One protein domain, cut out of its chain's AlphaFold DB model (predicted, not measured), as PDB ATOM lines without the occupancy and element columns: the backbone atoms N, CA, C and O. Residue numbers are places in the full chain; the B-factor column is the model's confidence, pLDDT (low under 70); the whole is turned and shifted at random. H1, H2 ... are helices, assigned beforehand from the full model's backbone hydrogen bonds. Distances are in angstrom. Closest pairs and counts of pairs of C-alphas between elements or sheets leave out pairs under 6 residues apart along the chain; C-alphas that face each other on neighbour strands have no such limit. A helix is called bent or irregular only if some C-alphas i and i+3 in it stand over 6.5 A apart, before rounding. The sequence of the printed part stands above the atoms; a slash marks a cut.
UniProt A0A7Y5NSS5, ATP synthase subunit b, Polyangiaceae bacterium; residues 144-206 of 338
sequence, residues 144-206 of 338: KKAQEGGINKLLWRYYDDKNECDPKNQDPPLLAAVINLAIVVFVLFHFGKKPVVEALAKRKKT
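AT A GLANCE: This is residues 144 to 206 of the 338 residues of the protein "ATP synthase subunit b" of Polyangiaceae bacterium (UniProt A0A7Y5NSS5). One long, bent helix, H3, makes most of the length, and at its first residues sits a small, loose head of two very short helices, H1 and H2, and a long loop. Residues 180 to 206 of H3 stick out from this head as a free arm, and the loop's residues 162 to 167 stick out too. The printed part has 63 residues with three named helices, in the order H1, H2, H3, and no named strand; the class is all helix. The whole is extended, with a radius of gyration of the C-alphas of 20.0 A and spans of 61 by 24 by 13 A.

IN THESE COORDINATES: H1 is residues 144 to 147, 5.6 A long, and begins with C-alpha 144 at (22.167, -1.596, -12.052). H2 is residues 151 to 155, 6.4 A long. H3, residues 174 to 206, was assigned as one helix by its hydrogen bonds but is bent, with C-alphas 191 and 194 6.8 A apart. Its arm H3a, residues 174 to 191, is 25.5 A long and begins with C-alpha 174 at (6.844, 1.610, -1.898). Its arm H3b, residues 194 to 206, is 18.1 A long and ends with C-alpha 206 at (-25.506, 32.367, -5.778).

HOW THE PARTS SIT: H1 and H2 touch only at the corner by their tight link; their closest C-alphas, those of Ala 146 and Lys 153, are 4.5 A apart. H2 touches H3a, which meets it with residues 174 to 176 alone; the closest C-alphas, those of Leu 155 and Ala 176, are 5.3 A apart. H3a and H3b stand at a steep tilt of 45 degrees. H3b is apart from H1 and H2, and H1 is apart from H3a. In H2, H3a and H3b every O i to N i+4 pair is within hydrogen-bond range; H1 is too short for such a pair.

THE WHOLE: The two C-alphas farthest apart, those of Asn 163 and Lys 205, are 61.1 A apart. The printed part has no cut. The link from H2 to H3, residues 156 to 173, is long. The mean pLDDT of the printed part is 77.3, and residues 144 to 149 and 151 to 172 are under 70.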
ATOM      1  N   LYS A 144      20.876  -1.702 -12.743       64.25
ATOM      2  CA  LYS A 144      22.167  -1.596 -12.052       64.25
ATOM      3  C   LYS A 144      22.001  -1.004 -10.651       64.25
ATOM      4  O   LYS A 144      22.507  -1.562  -9.686       64.25
ATOM      5  N   LYS A 145      21.239   0.088 -10.530       63.38
ATOM      6  CA  LYS A 145      20.984   0.743  -9.238       63.38
ATOM      7  C   LYS A 145      19.992  -0.024  -8.369       63.38
ATOM      8  O   LYS A 145      20.120   0.006  -7.156       63.38
ATOM      9  N   ALA A 146      19.047  -0.756  -8.953       62.84
ATOM     10  CA  ALA A 146      18.117  -1.589  -8.190       62.84
ATOM     11  C   ALA A 146      18.805  -2.774  -7.473       62.84
ATOM     12  O   ALA A 146      18.290  -3.267  -6.469       62.84
ATOM     13  N   GLN A 147      19.969  -3.221  -7.968       61.28
ATOM     14  CA  GLN A 147      20.791  -4.273  -7.352       61.28
ATOM     15  C   GLN A 147      21.771  -3.741  -6.294       61.28
ATOM     16  O   GLN A 147      22.236  -4.502  -5.446       61.28
ATOM     17  N   GLU A 148      22.060  -2.438  -6.309       62.53
ATOM     18  CA  GLU A 148      22.787  -1.759  -5.239       62.53
ATOM     19  C   GLU A 148      21.841  -1.646  -4.031       62.53
ATOM     20  O   GLU A 148      20.833  -0.940  -4.061       62.53
ATOM     21  N   GLY A 149      22.110  -2.414  -2.972       60.97
ATOM     22  CA  GLY A 149      21.239  -2.489  -1.797       60.97
ATOM     23  C   GLY A 149      20.952  -1.132  -1.131       60.97
ATOM     24  O   GLY A 149      21.645  -0.135  -1.335       60.97
ATOM     25  N   GLY A 150      19.917  -1.095  -0.288       72.38
ATOM     26  CA  GLY A 150      19.525   0.102   0.466       72.38
ATOM     27  C   GLY A 150      18.462   0.948  -0.244       72.38
ATOM     28  O   GLY A 150      17.496   0.416  -0.787       72.38
ATOM     29  N   ILE A 151      18.618   2.277  -0.213       64.88
ATOM     30  CA  ILE A 151      17.615   3.246  -0.708       64.88
ATOM     31  C   ILE A 151      17.379   3.092  -2.221       64.88
ATOM     32  O   ILE A 151      16.267   3.319  -2.697       64.88
ATOM     33  N   ASN A 152      18.384   2.637  -2.977       67.81
ATOM     34  CA  ASN A 152      18.261   2.457  -4.422       67.81
ATOM     35  C   ASN A 152      17.289   1.329  -4.810       67.81
ATOM     36  O   ASN A 152      16.583   1.486  -5.801       67.81
ATOM     37  N   LYS A 153      17.151   0.269  -4.000       67.06
ATOM     38  CA  LYS A 153      16.136  -0.784  -4.202       67.06
ATOM     39  C   LYS A 153      14.701  -0.278  -3.979       67.06
ATOM     40  O   LYS A 153      13.758  -0.794  -4.563       67.06
ATOM     41  N   LEU A 154      14.530   0.738  -3.130       67.50
ATOM     42  CA  LEU A 154      13.229   1.358  -2.846       67.50
ATOM     43  C   LEU A 154      12.849   2.441  -3.871       67.50
ATOM     44  O   LEU A 154      11.686   2.829  -3.952       67.50
ATOM     45  N   LEU A 155      13.817   2.952  -4.633       67.62
ATOM     46  CA  LEU A 155      13.613   4.042  -5.589       67.62
ATOM     47  C   LEU A 155      13.575   3.555  -7.043       67.62
ATOM     48  O   LEU A 155      12.801   4.087  -7.836       67.62
ATOM     49  N   TRP A 156      14.401   2.564  -7.389       68.69
ATOM     50  CA  TRP A 156      14.551   2.044  -8.747       68.69
ATOM     51  C   TRP A 156      13.900   0.673  -8.883       68.69
ATOM     52  O   TRP A 156      14.180  -0.240  -8.107       68.69
ATOM     53  N   ARG A 157      13.071   0.517  -9.917       69.50
ATOM     54  CA  ARG A 157      12.514  -0.784 -10.293       69.50
ATOM     55  C   ARG A 157      13.546  -1.584 -11.088       69.50
ATOM     56  O   ARG A 157      14.179  -1.038 -11.997       69.50
ATOM     57  N   TYR A 158      13.678  -2.865 -10.755       68.25
ATOM     58  CA  TYR A 158      14.379  -3.857 -11.570       68.25
ATOM     59  C   TYR A 158      13.377  -4.479 -12.550       68.25
ATOM     60  O   TYR A 158      12.389  -5.052 -12.099       68.25
ATOM     61  N   TYR A 159      13.615  -4.332 -13.854       66.25
ATOM     62  CA  TYR A 159      12.811  -4.929 -14.926       66.25
ATOM     63  C   TYR A 159      13.751  -5.403 -16.041       66.25
ATOM     64  O   TYR A 159      14.465  -4.585 -16.624       66.25
ATOM     65  N   ASP A 160      13.781  -6.707 -16.303       65.31
ATOM     66  CA  ASP A 160      14.555  -7.307 -17.395       65.31
ATOM     67  C   ASP A 160      13.635  -7.499 -18.606       65.31
ATOM     68  O   ASP A 160      12.619  -8.182 -18.514       65.31
ATOM     69  N   ASP A 161      13.974  -6.854 -19.719       61.22
ATOM     70  CA  ASP A 161      13.232  -6.875 -20.982       61.22
ATOM     71  C   ASP A 161      13.518  -8.124 -21.829       61.22
ATOM     72  O   ASP A 161      12.873  -8.332 -22.851       61.22
ATOM     73  N   LYS A 162      14.503  -8.945 -21.441       58.84
ATOM     74  CA  LYS A 162      14.927 -10.129 -22.211       58.84
ATOM     75  C   LYS A 162      14.382 -11.444 -21.668       58.84
ATOM     76  O   LYS A 162      14.414 -12.441 -22.378       58.84
ATOM     77  N   ASN A 163      13.930 -11.454 -20.418       59.47
ATOM     78  CA  ASN A 163      13.328 -12.608 -19.761       59.47
ATOM     79  C   ASN A 163      12.138 -12.126 -18.920       59.47
ATOM     80  O   ASN A 163      12.275 -11.899 -17.717       59.47
ATOM     81  N   GLU A 164      10.959 -11.996 -19.539       57.56
ATOM     82  CA  GLU A 164       9.729 -11.519 -18.881       57.56
ATOM     83  C   GLU A 164       9.345 -12.289 -17.592       57.56
ATOM     84  O   GLU A 164       8.612 -11.760 -16.755       57.56
ATOM     85  N   CYS A 165       9.843 -13.517 -17.404       58.00
ATOM     86  CA  CYS A 165       9.539 -14.408 -16.275       58.00
ATOM     87  C   CYS A 165      10.678 -14.533 -15.229       58.00
ATOM     88  O   CYS A 165      10.721 -15.510 -14.481       58.00
ATOM     89  N   ASP A 166      11.590 -13.551 -15.129       61.28
ATOM     90  CA  ASP A 166      12.599 -13.492 -14.053       61.28
ATOM     91  C   ASP A 166      11.930 -13.259 -12.672       61.28
ATOM     92  O   ASP A 166      11.279 -12.228 -12.478       61.28
ATOM     93  N   PRO A 167      12.116 -14.143 -11.663       59.72
ATOM     94  CA  PRO A 167      11.592 -13.947 -10.303       59.72
ATOM     95  C   PRO A 167      12.140 -12.695  -9.590       59.72
ATOM     96  O   PRO A 167      11.653 -12.334  -8.519       59.72
ATOM     97  N   LYS A 168      13.166 -12.033 -10.143       59.66
ATOM     98  CA  LYS A 168      13.702 -10.758  -9.640       59.66
ATOM     99  C   LYS A 168      12.943  -9.533 -10.144       59.66
ATOM    100  O   LYS A 168      13.185  -8.440  -9.619       59.66
ATOM    101  N   ASN A 169      12.071  -9.701 -11.139       64.50
ATOM    102  CA  ASN A 169      11.206  -8.642 -11.633       64.50
ATOM    103  C   ASN A 169      10.214  -8.242 -10.528       64.50
ATOM    104  O   ASN A 169       9.469  -9.078 -10.021       64.50
ATOM    105  N   GLN A 170      10.278  -6.987 -10.082       64.00
ATOM    106  CA  GLN A 170       9.643  -6.539  -8.837       64.00
ATOM    107  C   GLN A 170       8.477  -5.576  -9.090       64.00
ATOM    108  O   GLN A 170       8.548  -4.706  -9.964       64.00
ATOM    109  N   ASP A 171       7.444  -5.688  -8.248       62.34
ATOM    110  CA  ASP A 171       6.369  -4.702  -8.113       62.34
ATOM    111  C   ASP A 171       6.932  -3.299  -7.809       62.34
ATOM    112  O   ASP A 171       8.024  -3.173  -7.239       62.34
ATOM    113  N   PRO A 172       6.222  -2.219  -8.190       66.44
ATOM    114  CA  PRO A 172       6.696  -0.856  -7.974       66.44
ATOM    115  C   PRO A 172       7.065  -0.626  -6.500       66.44
ATOM    116  O   PRO A 172       6.278  -0.945  -5.603       66.44
ATOM    117  N   PRO A 173       8.252  -0.063  -6.214       72.50
ATOM    118  CA  PRO A 173       8.726   0.002  -4.847       72.50
ATOM    119  C   PRO A 173       7.969   1.075  -4.047       72.50
ATOM    120  O   PRO A 173       7.639   2.151  -4.555       72.50
ATOM    121  N   LEU A 174       7.706   0.790  -2.765       75.56
ATOM    122  CA  LEU A 174       6.844   1.610  -1.898       75.56
ATOM    123  C   LEU A 174       7.271   3.086  -1.829       75.56
ATOM    124  O   LEU A 174       6.421   3.972  -1.832       75.56
ATOM    125  N   LEU A 175       8.578   3.371  -1.803       77.81
ATOM    126  CA  LEU A 175       9.079   4.745  -1.714       77.81
ATOM    127  C   LEU A 175       8.813   5.533  -3.006       77.81
ATOM    128  O   LEU A 175       8.431   6.699  -2.932       77.81
ATOM    129  N   ALA A 176       8.930   4.904  -4.180       74.44
ATOM    130  CA  ALA A 176       8.566   5.534  -5.449       74.44
ATOM    131  C   ALA A 176       7.056   5.827  -5.533       74.44
ATOM    132  O   ALA A 176       6.667   6.899  -5.998       74.44
ATOM    133  N   ALA A 177       6.206   4.925  -5.028       77.88
ATOM    134  CA  ALA A 177       4.760   5.141  -4.960       77.88
ATOM    135  C   ALA A 177       4.387   6.294  -4.007       77.88
ATOM    136  O   ALA A 177       3.564   7.140  -4.355       77.88
ATOM    137  N   VAL A 178       5.037   6.379  -2.840       84.25
ATOM    138  CA  VAL A 178       4.849   7.484  -1.882       84.25
ATOM    139  C   VAL A 178       5.318   8.815  -2.470       84.25
ATOM    140  O   VAL A 178       4.618   9.815  -2.329       84.25
ATOM    141  N   ILE A 179       6.452   8.845  -3.176       84.56
ATOM    142  CA  ILE A 179       6.934  10.050  -3.869       84.56
ATOM    143  C   ILE A 179       5.958  10.464  -4.978       84.56
ATOM    144  O   ILE A 179       5.637  11.645  -5.089       84.56
ATOM    145  N   ASN A 180       5.433   9.519  -5.764       84.38
ATOM    146  CA  ASN A 180       4.436   9.808  -6.797       84.38
ATOM    147  C   ASN A 180       3.146  10.389  -6.191       84.38
ATOM    148  O   ASN A 180       2.680  11.445  -6.616       84.38
ATOM    149  N   LEU A 181       2.616   9.760  -5.138       86.44
ATOM    150  CA  LEU A 181       1.461  10.273  -4.401       86.44
ATOM    151  C   LEU A 181       1.736  11.672  -3.837       86.44
ATOM    152  O   LEU A 181       0.890  12.554  -3.957       86.44
ATOM    153  N   ALA A 182       2.924  11.903  -3.272       88.56
ATOM    154  CA  ALA A 182       3.320  13.208  -2.758       88.56
ATOM    155  C   ALA A 182       3.381  14.271  -3.866       88.56
ATOM    156  O   ALA A 182       2.909  15.384  -3.650       88.56
ATOM    157  N   ILE A 183       3.887  13.936  -5.059       88.56
ATOM    158  CA  ILE A 183       3.894  14.835  -6.223       88.56
ATOM    159  C   ILE A 183       2.461  15.144  -6.671       88.56
ATOM    160  O   ILE A 183       2.126  16.311  -6.863       88.56
ATOM    161  N   VAL A 184       1.590  14.138  -6.788       88.44
ATOM    162  CA  VAL A 184       0.181  14.331  -7.176       88.44
ATOM    163  C   VAL A 184      -0.563  15.187  -6.150       88.44
ATOM    164  O   VAL A 184      -1.245  16.137  -6.527       88.44
ATOM    165  N   VAL A 185      -0.398  14.909  -4.854       90.25
ATOM    166  CA  VAL A 185      -0.986  15.706  -3.768       90.25
ATOM    167  C   VAL A 185      -0.428  17.127  -3.774       90.25
ATOM    168  O   VAL A 185      -1.192  18.076  -3.615       90.25
ATOM    169  N   PHE A 186       0.874  17.302  -4.012       91.06
ATOM    170  CA  PHE A 186       1.498  18.619  -4.117       91.06
ATOM    171  C   PHE A 186       0.917  19.422  -5.283       91.06
ATOM    172  O   PHE A 186       0.519  20.570  -5.092       91.06
ATOM    173  N   VAL A 187       0.794  18.820  -6.469       89.38
ATOM    174  CA  VAL A 187       0.178  19.453  -7.643       89.38
ATOM    175  C   VAL A 187      -1.295  19.771  -7.373       89.38
ATOM    176  O   VAL A 187      -1.730  20.898  -7.607       89.38
ATOM    177  N   LEU A 188      -2.062  18.839  -6.804       88.62
ATOM    178  CA  LEU A 188      -3.479  19.042  -6.494       88.62
ATOM    179  C   LEU A 188      -3.691  20.146  -5.451       88.62
ATOM    180  O   LEU A 188      -4.603  20.958  -5.574       88.62
ATOM    181  N   PHE A 189      -2.839  20.218  -4.433       88.94
ATOM    182  CA  PHE A 189      -2.918  21.247  -3.405       88.94
ATOM    183  C   PHE A 189      -2.445  22.606  -3.927       88.94
ATOM    184  O   PHE A 189      -3.060  23.629  -3.628       88.94
ATOM    185  N   HIS A 190      -1.385  22.636  -4.735       87.31
ATOM    186  CA  HIS A 190      -0.860  23.869  -5.310       87.31
ATOM    187  C   HIS A 190      -1.831  24.486  -6.327       87.31
ATOM    188  O   HIS A 190      -2.105  25.684  -6.261       87.31
ATOM    189  N   PHE A 191      -2.400  23.674  -7.224       89.69
ATOM    190  CA  PHE A 191      -3.285  24.151  -8.291       89.69
ATOM    191  C   PHE A 191      -4.778  24.120  -7.927       89.69
ATOM    192  O   PHE A 191      -5.523  24.996  -8.356       89.69
ATOM    193  N   GLY A 192      -5.241  23.154  -7.130       88.94
ATOM    194  CA  GLY A 192      -6.668  22.913  -6.871       88.94
ATOM    195  C   GLY A 192      -7.281  23.740  -5.737       88.94
ATOM    196  O   GLY A 192      -8.486  23.983  -5.737       88.94
ATOM    197  N   LYS A 193      -6.482  24.241  -4.786       88.75
ATOM    198  CA  LYS A 193      -7.003  24.995  -3.629       88.75
ATOM    199  C   LYS A 193      -7.798  26.240  -4.013       88.75
ATOM    200  O   LYS A 193      -8.879  26.468  -3.479       88.75
ATOM    201  N   LYS A 194      -7.256  27.047  -4.925       90.00
ATOM    202  CA  LYS A 194      -7.893  28.292  -5.372       90.00
ATOM    203  C   LYS A 194      -9.218  28.042  -6.113       90.00
ATOM    204  O   LYS A 194     -10.230  28.546  -5.631       90.00
ATOM    205  N   PRO A 195      -9.266  27.240  -7.198       91.81
ATOM    206  CA  PRO A 195     -10.503  27.045  -7.955       91.81
ATOM    207  C   PRO A 195     -11.599  26.340  -7.147       91.81
ATOM    208  O   PRO A 195     -12.771  26.659  -7.321       91.81
ATOM    209  N   VAL A 196     -11.255  25.422  -6.233       91.75
ATOM    210  CA  VAL A 196     -12.255  24.723  -5.403       91.75
ATOM    211  C   VAL A 196     -12.904  25.669  -4.391       91.75
ATOM    212  O   VAL A 196     -14.130  25.696  -4.275       91.75
ATOM    213  N   VAL A 197     -12.109  26.474  -3.681       92.44
ATOM    214  CA  VAL A 197     -12.643  27.442  -2.709       92.44
ATOM    215  C   VAL A 197     -13.460  28.522  -3.415       92.44
ATOM    216  O   VAL A 197     -14.547  28.858  -2.951       92.44
ATOM    217  N   GLU A 198     -12.990  29.021  -4.558       94.62
ATOM    218  CA  GLU A 198     -13.720  30.009  -5.353       94.62
ATOM    219  C   GLU A 198     -15.045  29.449  -5.890       94.62
ATOM    220  O   GLU A 198     -16.074  30.117  -5.797       94.62
ATOM    221  N   ALA A 199     -15.069  28.199  -6.367       93.81
ATOM    222  CA  ALA A 199     -16.293  27.549  -6.825       93.81
ATOM    223  C   ALA A 199     -17.320  27.366  -5.696       93.81
ATOM    224  O   ALA A 199     -18.509  27.619  -5.899       93.81
ATOM    225  N   LEU A 200     -16.879  26.963  -4.499       94.88
ATOM    226  CA  LEU A 200     -17.753  26.827  -3.330       94.88
ATOM    227  C   LEU A 200     -18.245  28.187  -2.822       94.88
ATOM    228  O   LEU A 200     -19.429  28.331  -2.519       94.88
ATOM    229  N   ALA A 201     -17.376  29.199  -2.785       95.75
ATOM    230  CA  ALA A 201     -17.750  30.564  -2.426       95.75
ATOM    231  C   ALA A 201     -18.757  31.152  -3.425       95.75
ATOM    232  O   ALA A 201     -19.749  31.752  -3.014       95.75
ATOM    233  N   LYS A 202     -18.554  30.920  -4.729       96.81
ATOM    234  CA  LYS A 202     -19.488  31.320  -5.787       96.81
ATOM    235  C   LYS A 202     -20.832  30.617  -5.633       96.81
ATOM    236  O   LYS A 202     -21.849  31.295  -5.648       96.81
ATOM    237  N   ARG A 203     -20.850  29.295  -5.409       95.88
ATOM    238  CA  ARG A 203     -22.092  28.547  -5.145       95.88
ATOM    239  C   ARG A 203     -22.831  29.085  -3.924       95.88
ATOM    240  O   ARG A 203     -24.024  29.338  -4.018       95.88
ATOM    241  N   LYS A 204     -22.130  29.310  -2.805       96.44
ATOM    242  CA  LYS A 204     -22.726  29.916  -1.607       96.44
ATOM    243  C   LYS A 204     -23.323  31.287  -1.928       96.44
ATOM    244  O   LYS A 204     -24.449  31.549  -1.535       96.44
ATOM    245  N   LYS A 205     -22.585  32.141  -2.643       97.19
ATOM    246  CA  LYS A 205     -23.055  33.477  -3.025       97.19
ATOM    247  C   LYS A 205     -24.308  33.407  -3.897       97.19
ATOM    248  O   LYS A 205     -25.255  34.114  -3.598       97.19
ATOM    249  N   THR A 206     -24.329  32.550  -4.917       97.00
ATOM    250  CA  THR A 206     -25.506  32.367  -5.778       97.00
ATOM    251  C   THR A 206     -26.709  31.887  -4.974       97.00
ATOM    252  O   THR A 206     -27.761  32.490  -5.077       97.00
TER     253      THR A 206